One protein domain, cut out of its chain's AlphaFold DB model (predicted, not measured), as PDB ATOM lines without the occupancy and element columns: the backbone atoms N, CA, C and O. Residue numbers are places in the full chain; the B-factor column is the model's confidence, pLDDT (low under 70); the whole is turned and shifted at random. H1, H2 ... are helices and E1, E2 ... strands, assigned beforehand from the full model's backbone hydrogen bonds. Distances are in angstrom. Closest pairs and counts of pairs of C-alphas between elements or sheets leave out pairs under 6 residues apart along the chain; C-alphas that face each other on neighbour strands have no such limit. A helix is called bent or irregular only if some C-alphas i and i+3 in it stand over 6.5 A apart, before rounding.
ATOM      1  N   MET A   8     423.738 309.060 293.503       88.75
ATOM      2  CA  MET A   8     425.171 309.039 293.215       88.75
ATOM      3  C   MET A   8     425.974 308.406 294.358       88.75
ATOM      4  O   MET A   8     426.846 307.572 294.117       88.75
ATOM      5  N   THR A   9     425.660 308.753 295.606       91.44
ATOM      6  CA  THR A   9     426.312 308.184 296.793       91.44
ATOM      7  C   THR A   9     426.071 306.679 296.883       91.44
ATOM      8  O   THR A   9     427.000 305.921 297.150       91.44
ATOM      9  N   ALA A  10     424.850 306.219 296.589       90.94
ATOM     10  CA  ALA A  10     424.534 304.791 296.561       90.94
ATOM     11  C   ALA A  10     425.374 304.029 295.518       90.94
ATOM     12  O   ALA A  10     425.913 302.961 295.812       90.94
ATOM     13  N   VAL A  11     425.542 304.602 294.321       94.44
ATOM     14  CA  VAL A  11     426.407 304.037 293.273       94.44
ATOM     15  C   VAL A  11     427.871 304.004 293.715       94.44
ATOM     16  O   VAL A  11     428.527 302.981 293.542       94.44
ATOM     17  N   GLN A  12     428.382 305.069 294.339       94.81
ATOM     18  CA  GLN A  12     429.766 305.115 294.829       94.81
ATOM     19  C   GLN A  12     430.052 304.044 295.886       94.81
ATOM     20  O   GLN A  12     431.098 303.397 295.836       94.81
ATOM     21  N   VAL A  13     429.120 303.821 296.816       94.88
ATOM     22  CA  VAL A  13     429.240 302.760 297.826       94.88
ATOM     23  C   VAL A  13     429.281 301.381 297.164       94.88
ATOM     24  O   VAL A  13     430.115 300.552 297.523       94.88
ATOM     25  N   LEU A  14     428.423 301.133 296.169       94.81
ATOM     26  CA  LEU A  14     428.397 299.860 295.443       94.81
ATOM     27  C   LEU A  14     429.657 299.638 294.593       94.81
ATOM     28  O   LEU A  14     430.166 298.521 294.558       94.81
ATOM     29  N   GLU A  15     430.205 300.681 293.964       95.06
ATOM     30  CA  GLU A  15     431.488 300.609 293.249       95.06
ATOM     31  C   GLU A  15     432.641 300.241 294.196       95.06
ATOM     32  O   GLU A  15     433.464 299.388 293.868       95.06
ATOM     33  N   GLN A  16     432.683 300.823 295.399       95.62
ATOM     34  CA  GLN A  16     433.694 300.477 296.408       95.62
ATOM     35  C   GLN A  16     433.566 299.023 296.881       95.62
ATOM     36  O   GLN A  16     434.569 298.321 297.002       95.62
ATOM     37  N   GLN A  17     432.340 298.554 297.118       95.38
ATOM     38  CA  GLN A  17     432.086 297.163 297.497       95.38
ATOM     39  C   GLN A  17     432.493 296.192 296.383       95.38
ATOM     40  O   GLN A  17     433.146 295.185 296.653       95.38
ATOM     41  N   LEU A  18     432.170 296.512 295.127       94.94
ATOM     42  CA  LEU A  18     432.557 295.697 293.979       94.94
ATOM     43  C   LEU A  18     434.077 295.695 293.762       94.94
ATOM     44  O   LEU A  18     434.633 294.663 293.406       94.94
ATOM     45  N   ALA A  19     434.770 296.806 294.023       94.56
ATOM     46  CA  ALA A  19     436.230 296.848 293.964       94.56
ATOM     47  C   ALA A  19     436.883 295.895 294.984       94.56
ATOM     48  O   ALA A  19     437.920 295.302 294.689       94.56
ATOM     49  N   ALA A  20     436.265 295.713 296.156       95.75
ATOM     50  CA  ALA A  20     436.713 294.752 297.164       95.75
ATOM     51  C   ALA A  20     436.359 293.292 296.810       95.75
ATOM     52  O   ALA A  20     437.072 292.379 297.223       95.75
ATOM     53  N   ALA A  21     435.292 293.063 296.034       94.00
ATOM     54  CA  ALA A  21     434.849 291.733 295.607       94.00
ATOM     55  C   ALA A  21     434.432 291.689 294.113       94.00
ATOM     56  O   ALA A  21     433.247 291.543 293.805       94.00
ATOM     57  N   PRO A  22     435.383 291.750 293.154       91.00
ATOM     58  CA  PRO A  22     435.067 291.948 291.730       91.00
ATOM     59  C   PRO A  22     434.300 290.802 291.060       91.00
ATOM     60  O   PRO A  22     433.632 291.000 290.046       91.00
ATOM     61  N   ALA A  23     434.421 289.588 291.600       91.56
ATOM     62  CA  ALA A  23     433.791 288.395 291.045       91.56
ATOM     63  C   ALA A  23     432.337 288.201 291.510       91.56
ATOM     64  O   ALA A  23     431.649 287.340 290.963       91.56
ATOM     65  N   ASP A  24     431.864 288.985 292.484       94.81
ATOM     66  CA  ASP A  24     430.527 288.843 293.061       94.81
ATOM     67  C   ASP A  24     429.443 289.236 292.027       94.81
ATOM     68  O   ASP A  24     429.349 290.404 291.623       94.81
ATOM     69  N   PRO A  25     428.629 288.277 291.541       93.44
ATOM     70  CA  PRO A  25     427.596 288.555 290.547       93.44
ATOM     71  C   PRO A  25     426.439 289.393 291.110       93.44
ATOM     72  O   PRO A  25     425.868 290.202 290.374       93.44
ATOM     73  N   ASP A  26     426.127 289.264 292.400       95.25
ATOM     74  CA  ASP A  26     425.019 289.971 293.041       95.25
ATOM     75  C   ASP A  26     425.370 291.442 293.275       95.25
ATOM     76  O   ASP A  26     424.513 292.321 293.150       95.25
ATOM     77  N   LEU A  27     426.636 291.747 293.586       95.44
ATOM     78  CA  LEU A  27     427.122 293.132 293.634       95.44
ATOM     79  C   LEU A  27     427.073 293.799 292.257       95.44
ATOM     80  O   LEU A  27     426.611 294.938 292.157       95.44
ATOM     81  N   ARG A  28     427.475 293.094 291.191       95.88
ATOM     82  CA  ARG A  28     427.390 293.622 289.816       95.88
ATOM     83  C   ARG A  28     425.949 293.921 289.411       95.88
ATOM     84  O   ARG A  28     425.685 294.993 288.873       95.88
ATOM     85  N   LEU A  29     425.012 293.020 289.715       96.12
ATOM     86  CA  LEU A  29     423.589 293.241 289.444       96.12
ATOM     87  C   LEU A  29     423.032 294.430 290.243       96.12
ATOM     88  O   LEU A  29     422.368 295.295 289.672       96.12
ATOM     89  N   ARG A  30     423.331 294.520 291.545       95.94
ATOM     90  CA  ARG A  30     422.889 295.649 292.384       95.94
ATOM     91  C   ARG A  30     423.426 296.985 291.884       95.94
ATOM     92  O   ARG A  30     422.670 297.952 291.818       95.94
ATOM     93  N   LEU A  31     424.700 297.035 291.499       96.62
ATOM     94  CA  LEU A  31     425.302 298.228 290.912       96.62
ATOM     95  C   LEU A  31     424.629 298.601 289.585       96.62
ATOM     96  O   LEU A  31     424.307 299.767 289.380       96.62
ATOM     97  N   ALA A  32     424.345 297.629 288.716       96.75
ATOM     98  CA  ALA A  32     423.662 297.887 287.450       96.75
ATOM     99  C   ALA A  32     422.246 298.464 287.651       96.75
ATOM    100  O   ALA A  32     421.874 299.428 286.982       96.75
ATOM    101  N   LEU A  33     421.483 297.941 288.617       96.12
ATOM    102  CA  LEU A  33     420.166 298.481 288.984       96.12
ATOM    103  C   LEU A  33     420.263 299.891 289.584       96.12
ATOM    104  O   LEU A  33     419.453 300.762 289.263       96.12
ATOM    105  N   ALA A  34     421.268 300.149 290.424       96.06
ATOM    106  CA  ALA A  34     421.500 301.477 290.988       96.06
ATOM    107  C   ALA A  34     421.870 302.503 289.905       96.06
ATOM    108  O   ALA A  34     421.379 303.631 289.928       96.06
ATOM    109  N   LEU A  35     422.683 302.108 288.921       96.69
ATOM    110  CA  LEU A  35     423.022 302.932 287.761       96.69
ATOM    111  C   LEU A  35     421.798 303.209 286.878       96.69
ATOM    112  O   LEU A  35     421.617 304.337 286.425       96.69
ATOM    113  N   GLU A  36     420.925 302.224 286.662       95.31
ATOM    114  CA  GLU A  36     419.663 302.436 285.946       95.31
ATOM    115  C   GLU A  36     418.795 303.465 286.687       95.31
ATOM    116  O   GLU A  36     418.369 304.460 286.095       95.31
ATOM    117  N   ALA A  37     418.605 303.297 287.998       93.06
ATOM    118  CA  ALA A  37     417.873 304.254 288.824       93.06
ATOM    119  C   ALA A  37     418.506 305.657 288.791       93.06
ATOM    120  O   ALA A  37     417.788 306.658 288.687       93.06
ATOM    121  N   LEU A  38     419.842 305.744 288.784       94.31
ATOM    122  CA  LEU A  38     420.569 306.999 288.624       94.31
ATOM    123  C   LEU A  38     420.214 307.673 287.292       94.31
ATOM    124  O   LEU A  38     419.873 308.853 287.300       94.31
ATOM    125  N   THR A  39     420.192 306.944 286.168       94.00
ATOM    126  CA  THR A  39     419.815 307.515 284.855       94.00
ATOM    127  C   THR A  39     418.371 308.022 284.815       94.00
ATOM    128  O   THR A  39     418.066 308.994 284.122       94.00
ATOM    129  N   VAL A  40     417.459 307.385 285.553       91.88
ATOM    130  CA  VAL A  40     416.072 307.851 285.687       91.88
ATOM    131  C   VAL A  40     416.026 309.131 286.514       91.88
ATOM    132  O   VAL A  40     415.438 310.113 286.074       91.88
ATOM    133  N   SER A  41     416.694 309.146 287.668       90.31
ATOM    134  CA  SER A  41     416.730 310.307 288.566       90.31
ATOM    135  C   SER A  41     417.454 311.518 287.971       90.31
ATOM    136  O   SER A  41     417.128 312.658 288.298       90.31
ATOM    137  N   ALA A  42     418.414 311.273 287.076       91.25
ATOM    138  CA  ALA A  42     419.201 312.312 286.438       91.25
ATOM    139  C   ALA A  42     418.409 313.106 285.394       91.25
ATOM    140  O   ALA A  42     418.734 314.259 285.123       91.25
ATOM    141  N   ARG A  43     417.391 312.498 284.778       91.44
ATOM    142  CA  ARG A  43     416.616 313.127 283.706       91.44
ATOM    143  C   ARG A  43     415.565 314.075 284.275       91.44
ATOM    144  O   ARG A  43     414.934 313.800 285.292       91.44
ATOM    145  N   SER A  44     415.359 315.186 283.579       90.06
ATOM    146  CA  SER A  44     414.229 316.077 283.840       90.06
ATOM    147  C   SER A  44     412.930 315.392 283.418       90.06
ATOM    148  O   SER A  44     412.937 314.530 282.546       90.06
ATOM    149  N   VAL A  45     411.805 315.776 284.010       89.75
ATOM    150  CA  VAL A  45     410.494 315.196 283.687       89.75
ATOM    151  C   VAL A  45     409.589 316.286 283.130       89.75
ATOM    152  O   VAL A  45     409.443 317.356 283.733       89.75
ATOM    153  N   THR A  46     408.997 316.033 281.963       87.44
ATOM    154  CA  THR A  46     407.997 316.929 281.364       87.44
ATOM    155  C   THR A  46     406.675 316.867 282.133       87.44
ATOM    156  O   THR A  46     406.443 315.963 282.934       87.44
ATOM    157  N   ARG A  47     405.758 317.804 281.871       83.94
ATOM    158  CA  ARG A  47     404.396 317.779 282.439       83.94
ATOM    159  C   ARG A  47     403.629 316.479 282.142       83.94
ATOM    160  O   ARG A  47     402.776 316.095 282.931       83.94
ATOM    161  N   GLU A  48     403.951 315.796 281.047       84.94
ATOM    162  CA  GLU A  48     403.341 314.517 280.651       84.94
ATOM    163  C   GLU A  48     404.005 313.298 281.315       84.94
ATOM    164  O   GLU A  48     403.660 312.161 281.016       84.94
ATOM    165  N   GLY A  49     404.973 313.512 282.213       80.88
ATOM    166  CA  GLY A  49     405.685 312.430 282.895       80.88
ATOM    167  C   GLY A  49     406.816 311.808 282.073       80.88
ATOM    168  O   GLY A  49     407.401 310.815 282.501       80.88
ATOM    169  N   MET A  50     407.163 312.387 280.920       84.62
ATOM    170  CA  MET A  50     408.207 311.846 280.049       84.62
ATOM    171  C   MET A  50     409.603 312.278 280.528       84.62
ATOM    172  O   MET A  50     409.831 313.478 280.710       84.62
ATOM    173  N   PRO A  51     410.555 311.343 280.717       84.75
ATOM    174  CA  PRO A  51     411.922 311.676 281.098       84.75
ATOM    175  C   PRO A  51     412.705 312.226 279.899       84.75
ATOM    176  O   PRO A  51     412.774 311.598 278.844       84.75
ATOM    177  N   VAL A  52     413.334 313.385 280.068       87.19
ATOM    178  CA  VAL A  52     414.045 314.128 279.022       87.19
ATOM    179  C   VAL A  52     415.405 314.621 279.519       87.19
ATOM    180  O   VAL A  52     415.573 315.010 280.675       87.19
ATOM    181  N   VAL A  53     416.400 314.605 278.632       87.94
ATOM    182  CA  VAL A  53     417.752 315.110 278.910       87.94
ATOM    183  C   VAL A  53     417.829 316.564 278.467       87.94
ATOM    184  O   VAL A  53     417.729 316.860 277.278       87.94
ATOM    185  N   THR A  54     418.014 317.475 279.419       87.12
ATOM    186  CA  THR A  54     417.932 318.926 279.178       87.12
ATOM    187  C   THR A  54     419.266 319.651 279.341       87.12
ATOM    188  O   THR A  54     419.373 320.822 278.990       87.12
ATOM    189  N   SER A  55     420.303 318.976 279.845       86.50
ATOM    190  CA  SER A  55     421.637 319.556 280.025       86.50
ATOM    191  C   SER A  55     422.753 318.619 279.556       86.50
ATOM    192  O   SER A  55     422.593 317.398 279.504       86.50
ATOM    193  N   ALA A  56     423.919 319.200 279.241       87.06
ATOM    194  CA  ALA A  56     425.119 318.428 278.909       87.06
ATOM    195  C   ALA A  56     425.544 317.525 280.078       87.06
ATOM    196  O   ALA A  56     425.882 316.367 279.871       87.06
ATOM    197  N   ARG A  57     425.424 318.018 281.316       88.12
ATOM    198  CA  ARG A  57     425.757 317.251 282.520       88.12
ATOM    199  C   ARG A  57     424.886 316.002 282.670       88.12
ATOM    200  O   ARG A  57     425.415 314.923 282.919       88.12
ATOM    201  N   GLN A  58     423.571 316.129 282.479       91.25
ATOM    202  CA  GLN A  58     422.640 314.994 282.525       91.25
ATOM    203  C   GLN A  58     422.970 313.964 281.450       91.25
ATOM    204  O   GLN A  58     422.970 312.763 281.710       91.25
ATOM    205  N   ARG A  59     423.284 314.447 280.244       91.38
ATOM    206  CA  ARG A  59     423.695 313.613 279.119       91.38
ATOM    207  C   ARG A  59     424.958 312.817 279.445       91.38
ATOM    208  O   ARG A  59     424.967 311.606 279.243       91.38
ATOM    209  N   ASP A  60     425.998 313.488 279.927       93.19
ATOM    210  CA  ASP A  60     427.285 312.863 280.233       93.19
ATOM    211  C   ASP A  60     427.140 311.825 281.345       93.19
ATOM    212  O   ASP A  60     427.669 310.720 281.232       93.19
ATOM    213  N   LEU A  61     426.342 312.140 282.367       94.62
ATOM    214  CA  LEU A  61     426.036 311.213 283.447       94.62
ATOM    215  C   LEU A  61     425.260 309.984 282.957       94.62
ATOM    216  O   LEU A  61     425.627 308.858 283.286       94.62
ATOM    217  N   CYS A  62     424.221 310.181 282.141       95.19
ATOM    218  CA  CYS A  62     423.452 309.077 281.565       95.19
ATOM    219  C   CYS A  62     424.325 308.197 280.658       95.19
ATOM    220  O   CYS A  62     424.241 306.973 280.719       95.19
ATOM    221  N   ALA A  63     425.198 308.806 279.851       96.25
ATOM    222  CA  ALA A  63     426.123 308.085 278.980       96.25
ATOM    223  C   ALA A  63     427.196 307.324 279.766       96.25
ATOM    224  O   ALA A  63     427.619 306.245 279.351       96.25
ATOM    225  N   TRP A  64     427.687 307.889 280.870       96.81
ATOM    226  CA  TRP A  64     428.599 307.200 281.778       96.81
ATOM    227  C   TRP A  64     427.916 305.994 282.428       96.81
ATOM    228  O   TRP A  64     428.421 304.881 282.307       96.81
ATOM    229  N   ALA A  65     426.732 306.185 283.017       97.06
ATOM    230  CA  ALA A  65     426.013 305.121 283.709       97.06
ATOM    231  C   ALA A  65     425.615 303.975 282.765       97.06
ATOM    232  O   ALA A  65     425.822 302.811 283.094       97.06
ATOM    233  N   ALA A  66     425.125 304.285 281.560       97.19
ATOM    234  CA  ALA A  66     424.777 303.270 280.567       97.19
ATOM    235  C   ALA A  66     425.993 302.446 280.113       97.19
ATOM    236  O   ALA A  66     425.914 301.223 280.044       97.19
ATOM    237  N   ARG A  67     427.139 303.092 279.852       98.12
ATOM    238  CA  ARG A  67     428.385 302.372 279.530       98.12
ATOM    239  C   ARG A  67     428.824 301.485 280.685       98.12
ATOM    240  O   ARG A  67     429.157 300.327 280.460       98.12
ATOM    241  N   ARG A  68     428.736 301.994 281.915       97.38
ATOM    242  CA  ARG A  68     429.098 301.233 283.106       97.38
ATOM    243  C   ARG A  68     428.215 299.997 283.297       97.38
ATOM    244  O   ARG A  68     428.743 298.933 283.591       97.38
ATOM    245  N   ILE A  69     426.906 300.087 283.043       97.12
ATOM    246  CA  ILE A  69     425.998 298.922 283.049       97.12
ATOM    247  C   ILE A  69     426.471 297.842 282.064       97.12
ATOM    248  O   ILE A  69     426.489 296.662 282.414       97.12
ATOM    249  N   LEU A  70     426.887 298.234 280.856       96.88
ATOM    250  CA  LEU A  70     427.385 297.296 279.844       96.88
ATOM    251  C   LEU A  70     428.728 296.664 280.242       96.88
ATOM    252  O   LEU A  70     428.933 295.475 280.012       96.88
ATOM    253  N   GLU A  71     429.618 297.425 280.881       96.38
ATOM    254  CA  GLU A  71     430.903 296.924 281.389       96.38
ATOM    255  C   GLU A  71     430.743 295.869 282.493       96.38
ATOM    256  O   GLU A  71     431.561 294.955 282.590       96.38
ATOM    257  N   LEU A  72     429.690 295.962 283.316       94.81
ATOM    258  CA  LEU A  72     429.437 295.001 284.398       94.81
ATOM    259  C   LEU A  72     429.089 293.595 283.886       94.81
ATOM    260  O   LEU A  72     429.195 292.630 284.652       94.81
ATOM    261  N   ASN A  73     428.706 293.475 282.608       93.50
ATOM    262  CA  ASN A  73     428.397 292.217 281.928       93.50
ATOM    263  C   ASN A  73     427.470 291.314 282.768       93.50
ATOM    264  O   ASN A  73     427.788 290.166 283.098       93.50
ATOM    265  N   VAL A  74     426.357 291.901 283.211       94.50
ATOM    266  CA  VAL A  74     425.333 291.234 284.019       94.50
ATOM    267  C   VAL A  74     424.421 290.429 283.086       94.50
ATOM    268  O   VAL A  74     424.031 290.956 282.043       94.50
ATOM    269  N   PRO A  75     424.028 289.188 283.435       92.56
ATOM    270  CA  PRO A  75     423.138 288.359 282.620       92.56
ATOM    271  C   PRO A  75     421.665 288.815 282.702       92.56
ATOM    272  O   PRO A  75     420.761 288.010 282.901       92.56
ATOM    273  N   ASP A  76     421.420 290.116 282.555       93.81
ATOM    274  CA  ASP A  76     420.094 290.726 282.497       93.81
ATOM    275  C   ASP A  76     419.928 291.438 281.145       93.81
ATOM    276  O   ASP A  76     420.510 292.498 280.868       93.81
ATOM    277  N   ALA A  77     419.118 290.827 280.278       93.81
ATOM    278  CA  ALA A  77     418.843 291.342 278.944       93.81
ATOM    279  C   ALA A  77     418.086 292.680 278.974       93.81
ATOM    280  O   ALA A  77     418.278 293.496 278.071       93.81
ATOM    281  N   ARG A  78     417.266 292.942 280.004       96.00
ATOM    282  CA  ARG A  78     416.528 294.206 280.150       96.00
ATOM    283  C   ARG A  78     417.497 295.350 280.408       96.00
ATOM    284  O   ARG A  78     417.409 296.376 279.738       96.00
ATOM    285  N   LEU A  79     418.439 295.155 281.330       94.81
ATOM    286  CA  LEU A  79     419.458 296.156 281.652       94.81
ATOM    287  C   LEU A  79     420.382 296.424 280.462       94.81
ATOM    288  O   LEU A  79     420.638 297.579 280.124       94.81
ATOM    289  N   THR A  80     420.816 295.366 279.779       95.56
ATOM    290  CA  THR A  80     421.682 295.483 278.597       95.56
ATOM    291  C   THR A  80     420.975 296.215 277.454       95.56
ATOM    292  O   THR A  80     421.511 297.181 276.910       95.56
ATOM    293  N   THR A  81     419.743 295.812 277.125       96.06
ATOM    294  CA  THR A  81     418.945 296.448 276.063       96.06
ATOM    295  C   THR A  81     418.600 297.893 276.418       96.06
ATOM    296  O   THR A  81     418.701 298.777 275.570       96.06
ATOM    297  N   GLY A  82     418.243 298.160 277.679       94.62
ATOM    298  CA  GLY A  82     417.954 299.506 278.168       94.62
ATOM    299  C   GLY A  82     419.164 300.438 278.074       94.62
ATOM    300  O   GLY A  82     419.041 301.553 277.571       94.62
ATOM    301  N   ALA A  83     420.351 299.976 278.478       95.56
ATOM    302  CA  ALA A  83     421.585 300.752 278.379       95.56
ATOM    303  C   ALA A  83     421.984 301.037 276.920       95.56
ATOM    304  O   ALA A  83     422.352 302.166 276.591       95.56
ATOM    305  N   GLN A  84     421.861 300.047 276.028       96.69
ATOM    306  CA  GLN A  84     422.094 300.231 274.590       96.69
ATOM    307  C   GLN A  84     421.098 301.218 273.971       96.69
ATOM    308  O   GLN A  84     421.507 302.121 273.241       96.69
ATOM    309  N   GLY A  85     419.809 301.082 274.294       95.38
ATOM    310  CA  GLY A  85     418.759 301.993 273.843       95.38
ATOM    311  C   GLY A  85     419.029 303.430 274.284       95.38
ATOM    312  O   GLY A  85     419.007 304.340 273.459       95.38
ATOM    313  N   LEU A  86     419.403 303.624 275.552       94.12
ATOM    314  CA  LEU A  86     419.759 304.941 276.075       94.12
ATOM    315  C   LEU A  86     420.973 305.533 275.345       94.12
ATOM    316  O   LEU A  86     420.938 306.695 274.949       94.12
ATOM    317  N   LEU A  87     422.038 304.758 275.108       95.62
ATOM    318  CA  LEU A  87     423.193 305.245 274.343       95.62
ATOM    319  C   LEU A  87     422.815 305.628 272.909       95.62
ATOM    320  O   LEU A  87     423.235 306.688 272.443       95.62
ATOM    321  N   ALA A  88     421.976 304.832 272.244       93.19
ATOM    322  CA  ALA A  88     421.490 305.126 270.901       93.19
ATOM    323  C   ALA A  88     420.643 306.413 270.860       93.19
ATOM    324  O   ALA A  88     420.823 307.240 269.964       93.19
ATOM    325  N   GLU A  89     419.766 306.634 271.844       89.31
ATOM    326  CA  GLU A  89     418.998 307.879 271.988       89.31
ATOM    327  C   GLU A  89     419.917 309.088 272.193       89.31
ATOM    328  O   GLU A  89     419.782 310.120 271.522       89.31
ATOM    329  N   LEU A  90     420.906 308.958 273.082       91.12
ATOM    330  CA  LEU A  90     421.882 310.013 273.310       91.12
ATOM    331  C   LEU A  90     422.673 310.288 272.023       91.12
ATOM    332  O   LEU A  90     422.815 311.445 271.623       91.12
ATOM    333  N   GLU A  91     423.192 309.282 271.330       89.12
ATOM    334  CA  GLU A  91     423.910 309.462 270.061       89.12
ATOM    335  C   GLU A  91     423.038 310.096 268.976       89.12
ATOM    336  O   GLU A  91     423.465 311.046 268.310       89.12
ATOM    337  N   ALA A  92     421.780 309.671 268.866       82.62
ATOM    338  CA  ALA A  92     420.807 310.274 267.968       82.62
ATOM    339  C   ALA A  92     420.609 311.773 268.256       82.62
ATOM    340  O   ALA A  92     420.483 312.553 267.305       82.62
ATOM    341  N   GLY A  93     420.635 312.177 269.532       80.38
ATOM    342  CA  GLY A  93     420.570 313.573 269.977       80.38
ATOM    343  C   GLY A  93     421.841 314.390 269.708       80.38
ATOM    344  O   GLY A  93     421.774 315.618 269.641       80.38
ATOM    345  N   ARG A  94     422.993 313.736 269.494       80.19
ATOM    346  CA  ARG A  94     424.271 314.373 269.112       80.19
ATOM    347  C   ARG A  94     424.341 314.770 267.641       80.19
ATOM    348  O   ARG A  94     425.292 315.427 267.218       80.19
ATOM    349  N   ARG A  95     423.344 314.378 266.845       79.69
ATOM    350  CA  ARG A  95     423.256 314.794 265.448       79.69
ATOM    351  C   ARG A  95     423.088 316.305 265.374       79.69
ATOM    352  O   ARG A  95     422.221 316.895 266.017       79.69
ATOM    353  N   TRP A  96     423.943 316.922 264.574       77.06
ATOM    354  CA  TRP A  96     423.890 318.347 264.304       77.06
ATOM    355  C   TRP A  96     422.710 318.651 263.393       77.06
ATOM    356  O   TRP A  96     422.578 318.057 262.323       77.06
ATOM    357  N   VAL A  97     421.880 319.598 263.807       80.44
ATOM    358  CA  VAL A  97     420.753 320.106 263.030       80.44
ATOM    359  C   VAL A  97     420.942 321.598 262.782       80.44
ATOM    360  O   VAL A  97     421.551 322.318 263.578       80.44
ATOM    361  N   ARG A 151     421.077 318.553 268.132       78.75
ATOM    362  CA  ARG A 151     419.624 318.344 268.216       78.75
ATOM    363  C   ARG A 151     419.108 318.357 269.653       78.75
ATOM    364  O   ARG A 151     418.086 318.985 269.908       78.75
ATOM    365  N   TRP A 152     419.846 317.757 270.587       79.25
ATOM    366  CA  TRP A 152     419.452 317.732 271.997       79.25
ATOM    367  C   TRP A 152     419.343 319.134 272.617       79.25
ATOM    368  O   TRP A 152     418.461 319.351 273.438       79.25
ATOM    369  N   ARG A 153     420.173 320.110 272.211       79.00
ATOM    370  CA  ARG A 153     420.077 321.493 272.723       79.00
ATOM    371  C   ARG A 153     418.810 322.178 272.237       79.00
ATOM    372  O   ARG A 153     418.158 322.881 272.996       79.00
ATOM    373  N   VAL A 154     418.462 321.950 270.973       79.94
ATOM    374  CA  VAL A 154     417.247 322.502 270.357       79.94
ATOM    375  C   VAL A 154     416.001 321.940 271.031       79.94
ATOM    376  O   VAL A 154     415.052 322.666 271.309       79.94
ATOM    377  N   GLU A 155     416.009 320.636 271.286       79.44
ATOM    378  CA  GLU A 155     414.914 319.934 271.942       79.44
ATOM    379  C   GLU A 155     414.795 320.341 273.414       79.44
ATOM    380  O   GLU A 155     413.698 320.653 273.863       79.44
ATOM    381  N   ALA A 156     415.915 320.483 274.128       80.38
ATOM    382  CA  ALA A 156     415.940 321.017 275.487       80.38
ATOM    383  C   ALA A 156     415.377 322.449 275.572       80.38
ATOM    384  O   ALA A 156     414.559 322.721 276.445       80.38
ATOM    385  N   GLU A 157     415.748 323.349 274.652       81.50
ATOM    386  CA  GLU A 157     415.202 324.718 274.588       81.50
ATOM    387  C   GLU A 157     413.691 324.726 274.303       81.50
ATOM    388  O   GLU A 157     412.954 325.514 274.894       81.50
ATOM    389  N   ARG A 158     413.206 323.828 273.434       81.25
ATOM    390  CA  ARG A 158     411.767 323.670 273.155       81.25
ATOM    391  C   ARG A 158     410.996 323.088 274.331       81.25
ATOM    392  O   ARG A 158     409.838 323.446 274.528       81.25
ATOM    393  N   LEU A 159     411.617 322.178 275.075       80.94
ATOM    394  CA  LEU A 159     410.996 321.492 276.201       80.94
ATOM    395  C   LEU A 159     411.091 322.289 277.503       80.94
ATOM    396  O   LEU A 159     410.281 322.054 278.391       80.94
ATOM    397  N   ALA A 160     412.004 323.259 277.609       79.00
ATOM    398  CA  ALA A 160     412.155 324.142 278.766       79.00
ATOM    399  C   ALA A 160     410.828 324.663 279.367       79.00
ATOM    400  O   ALA A 160     410.658 324.530 280.578       79.00
ATOM    401  N   PRO A 161     409.852 325.180 278.586       81.88
ATOM    402  CA  PRO A 161     408.573 325.648 279.135       81.88
ATOM    403  C   PRO A 161     407.647 324.537 279.660       81.88
ATOM    404  O   PRO A 161     406.696 324.838 280.377       81.88
ATOM    405  N   VAL A 162     407.887 323.270 279.306       84.25
ATOM    406  CA  VAL A 162     407.071 322.117 279.732       84.25
ATOM    407  C   VAL A 162     407.764 321.231 280.771       84.25
ATOM    408  O   VAL A 162     407.202 320.205 281.161       84.25
ATOM    409  N   ILE A 163     408.961 321.607 281.239       84.31
ATOM    410  CA  ILE A 163     409.646 320.908 282.333       84.31
ATOM    411  C   ILE A 163     408.852 321.127 283.621       84.31
ATOM    412  O   ILE A 163     408.681 322.254 284.080       84.31
ATOM    413  N   TRP A 164     408.379 320.031 284.210       84.81
ATOM    414  CA  TRP A 164     407.678 320.049 285.492       84.81
ATOM    415  C   TRP A 164     408.639 319.834 286.657       84.81
ATOM    416  O   TRP A 164     408.542 320.499 287.685       84.81
ATOM    417  N   ARG A 165     409.595 318.917 286.483       84.25
ATOM    418  CA  ARG A 165     410.618 318.612 287.483       84.25
ATOM    419  C   ARG A 165     412.002 318.666 286.838       84.25
ATOM    420  O   ARG A 165     412.254 317.873 285.927       84.25
ATOM    421  N   PRO A 166     412.899 319.557 287.293       79.69
ATOM    422  CA  PRO A 166     414.279 319.532 286.840       79.69
ATOM    423  C   PRO A 166     414.973 318.268 287.361       79.69
ATOM    424  O   PRO A 166     414.795 317.882 288.520       79.69
TER     425      PRO A 166
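AT A GLANCE: This is residues 8 to 97 and 151 to 166 of the 168 residues of an uncharacterized protein of Amycolatopsis sp. KNN50.9b (UniProt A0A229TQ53). Three long helices, H2, H3 and H4, make an up-and-down bundle, each running against the one before it, and H1 packs on H2; at one end of the long axis a small head holds H5 and the short antiparallel sheet E1 - E2. The printed part has 106 residues with five named helices and two named strands, in the order H1 H2 E1 H3 H4 H5 E2, and is mostly helix. It is compact, with a radius of gyration of the C-alphas of 15.0 A, and elongated, spanning 45 by 24 by 21 A.

HOW THE PARTS SIT: Start with H1, residues 8 to 20, which forms a helical hairpin with H2, residues 25 to 42, at a shallow tilt of 19 degrees; their closest C-alphas, of Leu 14 and Leu 31, are 5.7 A apart. H2, the hub, touches H3, residues 56 to 71, opposite ways, closest at the C-alphas of Ala 32 and Ile 69, 5.1 A. H3 forms a second helical hairpin with H4, residues 77 to 93, closest at the C-alphas of Ala 66 and Ala 83, 4.6 A. H2 touches H4 with residues 32 to 36 alone, closest at the C-alphas of Ala 32 and Leu 79, 7.4 A. H5, residues 151 to 162, is close to but not clearly touching H4; the C-alphas of Gly 93 and Trp 152 are closest, 4.8 A. Between E1, residues 44 to 46, and E2, residues 163 to 165, find N 45 and O 165 within hydrogen-bond range at 2.9 A. In H1 to H4 every O i to N i+4 pair is within range; H5 has 6 of 8 and is irregular, with C-alphas 158 and 161 at 7.1 A.

IN THESE COORDINATES: Find C-alpha 8 at (425.171, 309.039, 293.215), where H1 begins its 18.8 A. H2 runs 25.5 A, H3 22.4 A, H4 24.0 A and H5 17.4 A. E2 ends at C-alpha 165, (410.618, 318.612, 287.483).

THE WHOLE: Look for the cut after residue 97: residues 98 to 150 are not printed, and C-alphas 97 and 151 are 5.6 A apart. No printed residue is under pLDDT 70.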